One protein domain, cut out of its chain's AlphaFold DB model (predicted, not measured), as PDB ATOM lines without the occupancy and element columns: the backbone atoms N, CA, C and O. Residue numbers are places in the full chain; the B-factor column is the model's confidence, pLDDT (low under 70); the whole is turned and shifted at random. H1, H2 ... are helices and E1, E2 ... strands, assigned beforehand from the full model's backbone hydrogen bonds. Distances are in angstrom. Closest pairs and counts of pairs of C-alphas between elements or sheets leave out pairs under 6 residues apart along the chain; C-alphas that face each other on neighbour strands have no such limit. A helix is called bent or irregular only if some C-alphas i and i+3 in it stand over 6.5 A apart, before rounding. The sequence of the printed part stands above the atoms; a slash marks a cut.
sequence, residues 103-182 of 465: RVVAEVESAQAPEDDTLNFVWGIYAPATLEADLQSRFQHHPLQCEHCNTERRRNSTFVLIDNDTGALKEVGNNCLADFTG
ATOM      1  N   ARG A 103      23.599 137.475  57.646       80.88
ATOM      2  CA  ARG A 103      23.772 136.092  58.097       80.88
ATOM      3  C   ARG A 103      24.033 136.057  59.597       80.88
ATOM      4  O   ARG A 103      24.813 136.852  60.106       80.88
ATOM      5  N   VAL A 104      23.426 135.102  60.297       80.69
ATOM      6  CA  VAL A 104      23.697 134.864  61.722       80.69
ATOM      7  C   VAL A 104      25.103 134.297  61.887       80.69
ATOM      8  O   VAL A 104      25.444 133.315  61.232       80.69
ATOM      9  N   VAL A 105      25.911 134.903  62.754       83.00
ATOM     10  CA  VAL A 105      27.274 134.433  63.055       83.00
ATOM     11  C   VAL A 105      27.437 133.981  64.498       83.00
ATOM     12  O   VAL A 105      28.220 133.063  64.732       83.00
ATOM     13  N   ALA A 106      26.673 134.546  65.436       79.62
ATOM     14  CA  ALA A 106      26.698 134.125  66.831       79.62
ATOM     15  C   ALA A 106      25.351 134.316  67.543       79.62
ATOM     16  O   ALA A 106      24.545 135.157  67.143       79.62
ATOM     17  N   GLU A 107      25.142 133.557  68.614       82.06
ATOM     18  CA  GLU A 107      24.104 133.777  69.626       82.06
ATOM     19  C   GLU A 107      24.769 134.207  70.937       82.06
ATOM     20  O   GLU A 107      25.789 133.648  71.332       82.06
ATOM     21  N   VAL A 108      24.215 135.222  71.593       85.06
ATOM     22  CA  VAL A 108      24.700 135.752  72.867       85.06
ATOM     23  C   VAL A 108      23.620 135.516  73.911       85.06
ATOM     24  O   VAL A 108      22.519 136.052  73.800       85.06
ATOM     25  N   GLU A 109      23.925 134.710  74.919       82.38
ATOM     26  CA  GLU A 109      23.002 134.322  75.983       82.38
ATOM     27  C   GLU A 109      23.476 134.880  77.323       82.38
ATOM     28  O   GLU A 109      24.645 134.749  77.679       82.38
ATOM     29  N   SER A 110      22.573 135.490  78.087       81.56
ATOM     30  CA  SER A 110      22.898 136.014  79.412       81.56
ATOM     31  C   SER A 110      23.094 134.874  80.410       81.56
ATOM     32  O   SER A 110      22.189 134.073  80.644       81.56
ATOM     33  N   ALA A 111      24.266 134.829  81.041       73.25
ATOM     34  CA  ALA A 111      24.533 133.971  82.183       73.25
ATOM     35  C   ALA A 111      24.036 134.655  83.467       73.25
ATOM     36  O   ALA A 111      24.165 135.869  83.631       73.25
ATOM     37  N   GLN A 112      23.483 133.887  84.410       58.69
ATOM     38  CA  GLN A 112      23.173 134.410  85.743       58.69
ATOM     39  C   GLN A 112      24.482 134.726  86.479       58.69
ATOM     40  O   GLN A 112      25.111 133.835  87.047       58.69
ATOM     41  N   ALA A 113      24.894 135.990  86.454       55.62
ATOM     42  CA  ALA A 113      25.998 136.501  87.254       55.62
ATOM     43  C   ALA A 113      25.480 137.073  88.595       55.62
ATOM     44  O   ALA A 113      24.355 137.584  88.647       55.62
ATOM     45  N   PRO A 114      26.254 136.971  89.694       51.62
ATOM     46  CA  PRO A 114      25.967 137.690  90.937       51.62
ATOM     47  C   PRO A 114      26.010 139.221  90.739       51.62
ATOM     48  O   PRO A 114      26.592 139.699  89.770       51.62
ATOM     49  N   GLU A 115      25.348 139.966  91.636       54.38
ATOM     50  CA  GLU A 115      25.008 141.397  91.485       54.38
ATOM     51  C   GLU A 115      26.154 142.288  90.952       54.38
ATOM     52  O   GLU A 115      27.275 142.253  91.458       54.38
ATOM     53  N   ASP A 116      25.793 143.112  89.956       55.56
ATOM     54  CA  ASP A 116      26.562 144.134  89.217       55.56
ATOM     55  C   ASP A 116      27.570 143.700  88.134       55.56
ATOM     56  O   ASP A 116      28.185 144.573  87.518       55.56
ATOM     57  N   ASP A 117      27.665 142.412  87.780       63.03
ATOM     58  CA  ASP A 117      28.436 141.978  86.599       63.03
ATOM     59  C   ASP A 117      27.527 141.448  85.473       63.03
ATOM     60  O   ASP A 117      26.589 140.686  85.712       63.03
ATOM     61  N   THR A 118      27.772 141.865  84.227       66.88
ATOM     62  CA  THR A 118      27.071 141.311  83.054       66.88
ATOM     63  C   THR A 118      27.970 140.250  82.455       66.88
ATOM     64  O   THR A 118      29.027 140.584  81.937       66.88
ATOM     65  N   LEU A 119      27.561 138.984  82.509       79.62
ATOM     66  CA  LEU A 119      28.286 137.891  81.872       79.62
ATOM     67  C   LEU A 119      27.389 137.217  80.840       79.62
ATOM     68  O   LEU A 119      26.277 136.802  81.160       79.62
ATOM     69  N   ASN A 120      27.892 137.067  79.618       81.56
ATOM     70  CA  ASN A 120      27.197 136.375  78.543       81.56
ATOM     71  C   ASN A 120      28.035 135.220  77.984       81.56
ATOM     72  O   ASN A 120      29.254 135.327  77.831       81.56
ATOM     73  N   PHE A 121      27.358 134.140  77.606       78.62
ATOM     74  CA  PHE A 121      27.900 133.106  76.733       78.62
ATOM     75  C   PHE A 121      27.763 133.559  75.278       78.62
ATOM     76  O   PHE A 121      26.674 133.929  74.848       78.62
ATOM     77  N   VAL A 122      28.863 133.539  74.521       81.75
ATOM     78  CA  VAL A 122      28.872 133.858  73.087       81.75
ATOM     79  C   VAL A 122      29.109 132.567  72.313       81.75
ATOM     80  O   VAL A 122      30.188 131.980  72.360       81.75
ATOM     81  N   TRP A 123      28.089 132.114  71.596       72.94
ATOM     82  CA  TRP A 123      28.101 130.885  70.814       72.94
ATOM     83  C   TRP A 123      28.328 131.216  69.341       72.94
ATOM     84  O   TRP A 123      27.442 131.756  68.680       72.94
ATOM     85  N   GLY A 124      29.506 130.895  68.805       69.19
ATOM     86  CA  GLY A 124      29.764 130.982  67.366       69.19
ATOM     87  C   GLY A 124      28.954 129.927  66.609       69.19
ATOM     88  O   GLY A 124      29.146 128.734  66.820       69.19
ATOM     89  N   ILE A 125      28.049 130.356  65.727       64.75
ATOM     90  CA  ILE A 125      27.207 129.452  64.923       64.75
ATOM     91  C   ILE A 125      27.837 129.250  63.540       64.75
ATOM     92  O   ILE A 125      28.076 128.127  63.105       64.75
ATOM     93  N   TYR A 126      28.132 130.359  62.858       64.94
ATOM     94  CA  TYR A 126      28.792 130.395  61.545       64.94
ATOM     95  C   TYR A 126      29.887 131.471  61.497       64.94
ATOM     96  O   TYR A 126      30.185 132.028  60.436       64.94
ATOM     97  N   ALA A 127      30.451 131.818  62.657       66.56
ATOM     98  CA  ALA A 127      31.544 132.772  62.745       66.56
ATOM     99  C   ALA A 127      32.819 132.161  62.132       66.56
ATOM    100  O   ALA A 127      33.187 131.041  62.479       66.56
ATOM    101  N   PRO A 128      33.513 132.852  61.212       71.62
ATOM    102  CA  PRO A 128      34.852 132.431  60.822       71.62
ATOM    103  C   PRO A 128      35.792 132.533  62.032       71.62
ATOM    104  O   PRO A 128      35.662 133.459  62.828       71.62
ATOM    105  N   ALA A 129      36.777 131.634  62.137       71.56
ATOM    106  CA  ALA A 129      37.711 131.573  63.272       71.56
ATOM    107  C   ALA A 129      38.434 132.907  63.561       71.56
ATOM    108  O   ALA A 129      38.813 133.194  64.691       71.56
ATOM    109  N   THR A 130      38.593 133.757  62.545       76.19
ATOM    110  CA  THR A 130      39.173 135.101  62.673       76.19
ATOM    111  C   THR A 130      38.277 136.100  63.409       76.19
ATOM    112  O   THR A 130      38.757 137.165  63.770       76.19
ATOM    113  N   LEU A 131      36.990 135.793  63.593       78.25
ATOM    114  CA  LEU A 131      35.976 136.673  64.179       78.25
ATOM    115  C   LEU A 131      35.521 136.210  65.575       78.25
ATOM    116  O   LEU A 131      34.940 136.992  66.319       78.25
ATOM    117  N   GLU A 132      35.791 134.959  65.958       75.75
ATOM    118  CA  GLU A 132      35.356 134.394  67.246       75.75
ATOM    119  C   GLU A 132      35.931 135.152  68.450       75.75
ATOM    120  O   GLU A 132      35.192 135.483  69.376       75.75
ATOM    121  N   ALA A 133      37.224 135.495  68.417       80.19
ATOM    122  CA  ALA A 133      37.877 136.248  69.491       80.19
ATOM    123  C   ALA A 133      37.303 137.670  69.643       80.19
ATOM    124  O   ALA A 133      37.081 138.138  70.763       80.19
ATOM    125  N   ASP A 134      37.006 138.330  68.522       84.38
ATOM    126  CA  ASP A 134      36.420 139.671  68.506       84.38
ATOM    127  C   ASP A 134      34.989 139.652  69.056       84.38
ATOM    128  O   ASP A 134      34.644 140.480  69.901       84.38
ATOM    129  N   LEU A 135      34.173 138.676  68.636       84.06
ATOM    130  CA  LEU A 135      32.803 138.491  69.129       84.06
ATOM    131  C   LEU A 135      32.779 138.179  70.625       84.06
ATOM    132  O   LEU A 135      32.001 138.791  71.358       84.06
ATOM    133  N   GLN A 136      33.659 137.287  71.084       82.62
ATOM    134  CA  GLN A 136      33.806 136.975  72.501       82.62
ATOM    135  C   GLN A 136      34.142 138.246  73.294       82.62
ATOM    136  O   GLN A 136      33.426 138.588  74.232       82.62
ATOM    137  N   SER A 137      35.166 139.004  72.883       84.75
ATOM    138  CA  SER A 137      35.576 140.221  73.601       84.75
ATOM    139  C   SER A 137      34.486 141.298  73.638       84.75
ATOM    140  O   SER A 137      34.314 141.969  74.656       84.75
ATOM    141  N   ARG A 138      33.727 141.445  72.543       86.19
ATOM    142  CA  ARG A 138      32.722 142.498  72.377       86.19
ATOM    143  C   ARG A 138      31.448 142.226  73.163       86.19
ATOM    144  O   ARG A 138      30.851 143.178  73.652       86.19
ATOM    145  N   PHE A 139      31.024 140.966  73.269       86.12
ATOM    146  CA  PHE A 139      29.701 140.627  73.800       86.12
ATOM    147  C   PHE A 139      29.724 139.914  75.154       86.12
ATOM    148  O   PHE A 139      28.691 139.887  75.816       86.12
ATOM    149  N   GLN A 140      30.867 139.399  75.621       84.88
ATOM    150  CA  GLN A 140      30.951 138.659  76.890       84.88
ATOM    151  C   GLN A 140      30.525 139.481  78.117       84.88
ATOM    152  O   GLN A 140      29.951 138.904  79.033       84.88
ATOM    153  N   HIS A 141      30.758 140.799  78.120       83.12
ATOM    154  CA  HIS A 141      30.365 141.692  79.223       83.12
ATOM    155  C   HIS A 141      29.444 142.844  78.790       83.12
ATOM    156  O   HIS A 141      29.392 143.897  79.423       83.12
ATOM    157  N   HIS A 142      28.744 142.676  77.664       82.06
ATOM    158  CA  HIS A 142      27.908 143.720  77.073       82.06
ATOM    159  C   HIS A 142      26.424 143.520  77.421       82.06
ATOM    160  O   HIS A 142      25.933 142.392  77.358       82.06
ATOM    161  N   PRO A 143      25.657 144.575  77.744       83.56
ATOM    162  CA  PRO A 143      24.219 144.436  77.954       83.56
ATOM    163  C   PRO A 143      23.515 144.006  76.661       83.56
ATOM    164  O   PRO A 143      23.727 144.596  75.607       83.56
ATOM    165  N   LEU A 144      22.628 143.012  76.742       85.19
ATOM    166  CA  LEU A 144      21.909 142.507  75.569       85.19
ATOM    167  C   LEU A 144      20.917 143.546  75.023       85.19
ATOM    168  O   LEU A 144      19.847 143.788  75.601       85.19
ATOM    169  N   GLN A 145      21.248 144.145  73.881       87.56
ATOM    170  CA  GLN A 145      20.488 145.231  73.267       87.56
ATOM    171  C   GLN A 145      20.210 144.940  71.792       87.56
ATOM    172  O   GLN A 145      21.032 144.430  71.047       87.56
ATOM    173  N   CYS A 146      18.996 145.258  71.345       86.12
ATOM    174  CA  CYS A 146      18.635 145.081  69.943       86.12
ATOM    175  C   CYS A 146      18.916 146.376  69.179       86.12
ATOM    176  O   CYS A 146      18.146 147.327  69.311       86.12
ATOM    177  N   GLU A 147      19.937 146.384  68.325       90.06
ATOM    178  CA  GLU A 147      20.293 147.524  67.470       90.06
ATOM    179  C   GLU A 147      19.258 147.781  66.355       90.06
ATOM    180  O   GLU A 147      19.271 148.832  65.720       90.06
ATOM    181  N   HIS A 148      18.333 146.841  66.105       83.00
ATOM    182  CA  HIS A 148      17.239 147.033  65.144       83.00
ATOM    183  C   HIS A 148      16.087 147.871  65.712       83.00
ATOM    184  O   HIS A 148      15.703 148.878  65.123       83.00
ATOM    185  N   CYS A 149      15.506 147.446  66.838       81.56
ATOM    186  CA  CYS A 149      14.313 148.092  67.398       81.56
ATOM    187  C   CYS A 149      14.615 149.066  68.540       81.56
ATOM    188  O   CYS A 149      13.710 149.779  68.973       81.56
ATOM    189  N   ASN A 150      15.839 149.037  69.076       85.44
ATOM    190  CA  ASN A 150      16.334 149.855  70.185       85.44
ATOM    191  C   ASN A 150      15.410 149.918  71.419       85.44
ATOM    192  O   ASN A 150      15.454 150.856  72.208       85.44
ATOM    193  N   THR A 151      14.519 148.933  71.578       84.12
ATOM    194  CA  THR A 151      13.548 148.913  72.674       84.12
ATOM    195  C   THR A 151      14.198 148.323  73.918       84.12
ATOM    196  O   THR A 151      14.695 147.188  73.876       84.12
ATOM    197  N   GLU A 152      14.148 149.056  75.026       82.25
ATOM    198  CA  GLU A 152      14.681 148.627  76.318       82.25
ATOM    199  C   GLU A 152      13.830 147.483  76.888       82.25
ATOM    200  O   GLU A 152      12.641 147.633  77.173       82.25
ATOM    201  N   ARG A 153      14.415 146.283  76.949       74.81
ATOM    202  CA  ARG A 153      13.778 145.053  77.441       74.81
ATOM    203  C   ARG A 153      14.858 144.159  78.031       74.81
ATOM    204  O   ARG A 153      15.922 144.034  77.428       74.81
ATOM    205  N   ARG A 154      14.556 143.482  79.140       79.06
ATOM    206  CA  ARG A 154      15.417 142.425  79.686       79.06
ATOM    207  C   ARG A 154      15.340 141.208  78.762       79.06
ATOM    208  O   ARG A 154      14.299 140.556  78.691       79.06
ATOM    209  N   ARG A 155      16.399 140.969  77.987       76.06
ATOM    210  CA  ARG A 155      16.510 139.845  77.046       76.06
ATOM    211  C   ARG A 155      17.370 138.758  77.677       76.06
ATOM    212  O   ARG A 155      18.356 139.079  78.322       76.06
ATOM    213  N   ASN A 156      16.991 137.500  77.465       80.19
ATOM    214  CA  ASN A 156      17.808 136.357  77.873       80.19
ATOM    215  C   ASN A 156      18.812 135.973  76.776       80.19
ATOM    216  O   ASN A 156      19.872 135.452  77.092       80.19
ATOM    217  N   SER A 157      18.503 136.275  75.506       80.56
ATOM    218  CA  SER A 157      19.418 136.077  74.382       80.56
ATOM    219  C   SER A 157      19.228 137.091  73.245       80.56
ATOM    220  O   SER A 157      18.142 137.668  73.054       80.56
ATOM    221  N   THR A 158      20.299 137.317  72.486       85.19
ATOM    222  CA  THR A 158      20.349 138.084  71.232       85.19
ATOM    223  C   THR A 158      21.200 137.349  70.197       85.19
ATOM    224  O   THR A 158      21.922 136.408  70.509       85.19
ATOM    225  N   PHE A 159      21.090 137.751  68.937       85.81
ATOM    226  CA  PHE A 159      21.831 137.177  67.820       85.81
ATOM    227  C   PHE A 159      22.702 138.244  67.176       85.81
ATOM    228  O   PHE A 159      22.249 139.364  66.944       85.81
ATOM    229  N   VAL A 160      23.934 137.888  66.831       87.25
ATOM    230  CA  VAL A 160      24.835 138.753  66.073       87.25
ATOM    231  C   VAL A 160      24.758 138.376  64.606       87.25
ATOM    232  O   VAL A 160      24.973 137.222  64.218       87.25
ATOM    233  N   LEU A 161      24.451 139.373  63.787       86.81
ATOM    234  CA  LEU A 161      24.355 139.266  62.343       86.81
ATOM    235  C   LEU A 161      25.558 139.930  61.684       86.81
ATOM    236  O   LEU A 161      25.988 140.987  62.139       86.81
ATOM    237  N   ILE A 162      26.045 139.351  60.588       86.12
ATOM    238  CA  ILE A 162      27.003 139.982  59.680       86.12
ATOM    239  C   ILE A 162      26.323 140.298  58.351       86.12
ATOM    240  O   ILE A 162      25.640 139.442  57.788       86.12
ATOM    241  N   ASP A 163      26.498 141.513  57.854       87.06
ATOM    242  CA  ASP A 163      26.127 141.872  56.490       87.06
ATOM    243  C   ASP A 163      27.153 141.265  55.529       87.06
ATOM    244  O   ASP A 163      28.345 141.560  55.620       87.06
ATOM    245  N   ASN A 164      26.715 140.401  54.619       79.94
ATOM    246  CA  ASN A 164      27.613 139.751  53.666       79.94
ATOM    247  C   ASN A 164      28.201 140.733  52.642       79.94
ATOM    248  O   ASN A 164      29.246 140.431  52.067       79.94
ATOM    249  N   ASP A 165      27.562 141.885  52.419       79.69
ATOM    250  CA  ASP A 165      28.012 142.857  51.422       79.69
ATOM    251  C   ASP A 165      29.052 143.824  52.016       79.69
ATOM    252  O   ASP A 165      30.020 144.193  51.351       79.69
ATOM    253  N   THR A 166      28.874 144.225  53.282       84.12
ATOM    254  CA  THR A 166      29.706 145.245  53.954       84.12
ATOM    255  C   THR A 166      30.599 144.703  55.071       84.12
ATOM    256  O   THR A 166      31.520 145.392  55.506       84.12
ATOM    257  N   GLY A 167      30.340 143.490  55.565       82.38
ATOM    258  CA  GLY A 167      30.996 142.911  56.741       82.38
ATOM    259  C   GLY A 167      30.558 143.524  58.076       82.38
ATOM    260  O   GLY A 167      31.111 143.169  59.116       82.38
ATOM    261  N   ALA A 168      29.587 144.445  58.076       87.00
ATOM    262  CA  ALA A 168      29.116 145.107  59.287       87.00
ATOM    263  C   ALA A 168      28.445 144.114  60.245       87.00
ATOM    264  O   ALA A 168      27.688 143.245  59.815       87.00
ATOM    265  N   LEU A 169      28.692 144.273  61.548       88.94
ATOM    266  CA  LEU A 169      28.055 143.476  62.597       88.94
ATOM    267  C   LEU A 169      26.878 144.219  63.216       88.94
ATOM    268  O   LEU A 169      26.960 145.430  63.420       88.94
ATOM    269  N   LYS A 170      25.823 143.480  63.562       89.94
ATOM    270  CA  LYS A 170      24.640 144.021  64.233       89.94
ATOM    271  C   LYS A 170      24.082 143.040  65.255       89.94
ATOM    272  O   LYS A 170      23.785 141.899  64.902       89.94
ATOM    273  N   GLU A 171      23.897 143.489  66.493       90.38
ATOM    274  CA  GLU A 171      23.179 142.730  67.519       90.38
ATOM    275  C   GLU A 171      21.658 142.898  67.356       90.38
ATOM    276  O   GLU A 171      21.116 144.005  67.325       90.38
ATOM    277  N   VAL A 172      20.931 141.788  67.239       88.56
ATOM    278  CA  VAL A 172      19.485 141.765  67.007       88.56
ATOM    279  C   VAL A 172      18.825 140.786  67.972       88.56
ATOM    280  O   VAL A 172      19.213 139.630  68.086       88.56
ATOM    281  N   GLY A 173      17.783 141.225  68.677       82.00
ATOM    282  CA  GLY A 173      17.026 140.333  69.558       82.00
ATOM    283  C   GLY A 173      16.257 139.255  68.790       82.00
ATOM    284  O   GLY A 173      15.848 139.484  67.653       82.00
ATOM    285  N   ASN A 174      15.971 138.126  69.445       76.38
ATOM    286  CA  ASN A 174      15.280 136.975  68.845       76.38
ATOM    287  C   ASN A 174      14.006 137.355  68.053       76.38
ATOM    288  O   ASN A 174      13.828 136.966  66.905       76.38
ATOM    289  N   ASN A 175      13.159 138.227  68.610       70.06
ATOM    290  CA  ASN A 175      11.920 138.658  67.942       70.06
ATOM    291  C   ASN A 175      12.141 139.531  66.692       70.06
ATOM    292  O   ASN A 175      11.231 139.659  65.882       70.06
ATOM    293  N   CYS A 176      13.308 140.157  66.551       77.38
ATOM    294  CA  CYS A 176      13.677 140.972  65.391       77.38
ATOM    295  C   CYS A 176      14.526 140.190  64.378       77.38
ATOM    296  O   CYS A 176      14.736 140.666  63.268       77.38
ATOM    297  N   LEU A 177      15.012 138.995  64.738       80.25
ATOM    298  CA  LEU A 177      15.860 138.162  63.885       80.25
ATOM    299  C   LEU A 177      15.171 137.783  62.566       80.25
ATOM    300  O   LEU A 177      15.814 137.715  61.515       80.25
ATOM    301  N   ALA A 178      13.857 137.551  62.615       69.81
ATOM    302  CA  ALA A 178      13.054 137.191  61.449       69.81
ATOM    303  C   ALA A 178      13.071 138.280  60.363       69.81
ATOM    304  O   ALA A 178      13.080 137.953  59.180       69.81
ATOM    305  N   ASP A 179      13.165 139.558  60.745       75.38
ATOM    306  CA  ASP A 179      13.190 140.672  59.790       75.38
ATOM    307  C   ASP A 179      14.456 140.645  58.914       75.38
ATOM    308  O   ASP A 179      14.424 141.046  57.751       75.38
ATOM    309  N   PHE A 180      15.564 140.115  59.439       75.88
ATOM    310  CA  PHE A 180      16.841 140.001  58.726       75.88
ATOM    311  C   PHE A 180      17.016 138.658  58.014       75.88
ATOM    312  O   PHE A 180      17.575 138.598  56.923       75.88
ATOM    313  N   THR A 181      16.538 137.571  58.621       70.44
ATOM    314  CA  THR A 181      16.710 136.211  58.077       70.44
ATOM    315  C   THR A 181      15.620 135.821  57.078       70.44
ATOM    316  O   THR A 181      15.841 134.934  56.248       70.44
ATOM    317  N   GLY A 182      14.485 136.521  57.085       70.75
ATOM    318  CA  GLY A 182      13.386 136.327  56.151       70.75
ATOM    319  C   GLY A 182      12.046 136.227  56.857       70.75
ATOM    320  O   GLY A 182      11.776 135.259  57.568       70.75
TER     321      GLY A 182
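AT A GLANCE: This is residues 103 to 182 of the 465 residues of an uncharacterized protein of Burkholderiales bacterium (UniProt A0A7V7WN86). A strongly twisted sheet of four strands forms the middle of this model, with one short helix on each face: H1 packs on the E2 and E1 side, and H2 covers E3 on the opposite face. The turn of the E1 and E2 hairpin and that of the E3 and E4 hairpin lie toward the two ends of the longest axis, and a long link of 17 residues leads from H1 back to E3. The printed part has 80 residues, with E1, E2, H1, E3, E4 and H2 in that order along the chain; the sheet order is E2, E1, E3, E4, antiparallel throughout, and the class is mixed, helices and strands. It is compact, with a radius of gyration of the C-alphas of 12.3 A and spans of 40 by 28 by 16 A.

IN THESE COORDINATES: Find C-alpha 103 at (23.772, 136.092, 58.097); from there E1, residues 103 to 111, runs 24.2 A. Next come E2, residues 119 to 124, 16.1 A, and H1, residues 129 to 139, 16.0 A, which starts at C-alpha 129 at (37.711, 131.573, 63.272). H1 is irregular: C-alphas 130 and 133 are 7.0 A apart. Past the link you reach E3, residues 157 to 163, 20.0 A, then E4, residues 169 to 173. H2, residues 174 to 181, ends at C-alpha 181 at (16.710, 136.211, 58.077); it is irregular, but only just, with C-alphas 175 and 178 6.8 A apart.

HOW THE PARTS SIT: Start with inner strands E1 and E3, antiparallel at 156 degrees, where N 108 and O 158 are 2.8 A apart, within hydrogen-bond range. Beside E1 look for edge strand E2, at 152 degrees; N 109 and O 121 are 2.9 A apart. Beside E3 is edge strand E4, at 146 degrees, with N 161 and O 170 2.8 A apart. H1 is on the sheet; its closest C-alphas to E2 are Gln 136 and Val 122, 5.9 A. E2, H1 and E3 make a split strand-helix-strand unit, two strands running the same way with E1 between them, and its crossover is left-handed. H2 is on the opposite face, making three layers, helices on both faces of a sheet. Its height over the sheet is 8.6 A, and it lies over E3 and along the strands, at 13 degrees to E3 on the local plane; the C-alphas of Thr 158 and Asn 174, their closest, are 5.7 A apart. H1 and H2 are apart. O i to N i+4 pairs are within range in 5 of 7 for H1 and 1 of 4 for H2, which has 3 of 5 O i to N i+3 pairs within range.

THE WHOLE: The C-alphas farthest apart are those of Glu 115 and Asp 165, 40.2 A. The printed part has no cut, and its long link is residues 140 to 156. Look for low confidence, pLDDT under 70, at residues 112 to 118, 124 to 127 and 178; the mean of the printed part is 78.5.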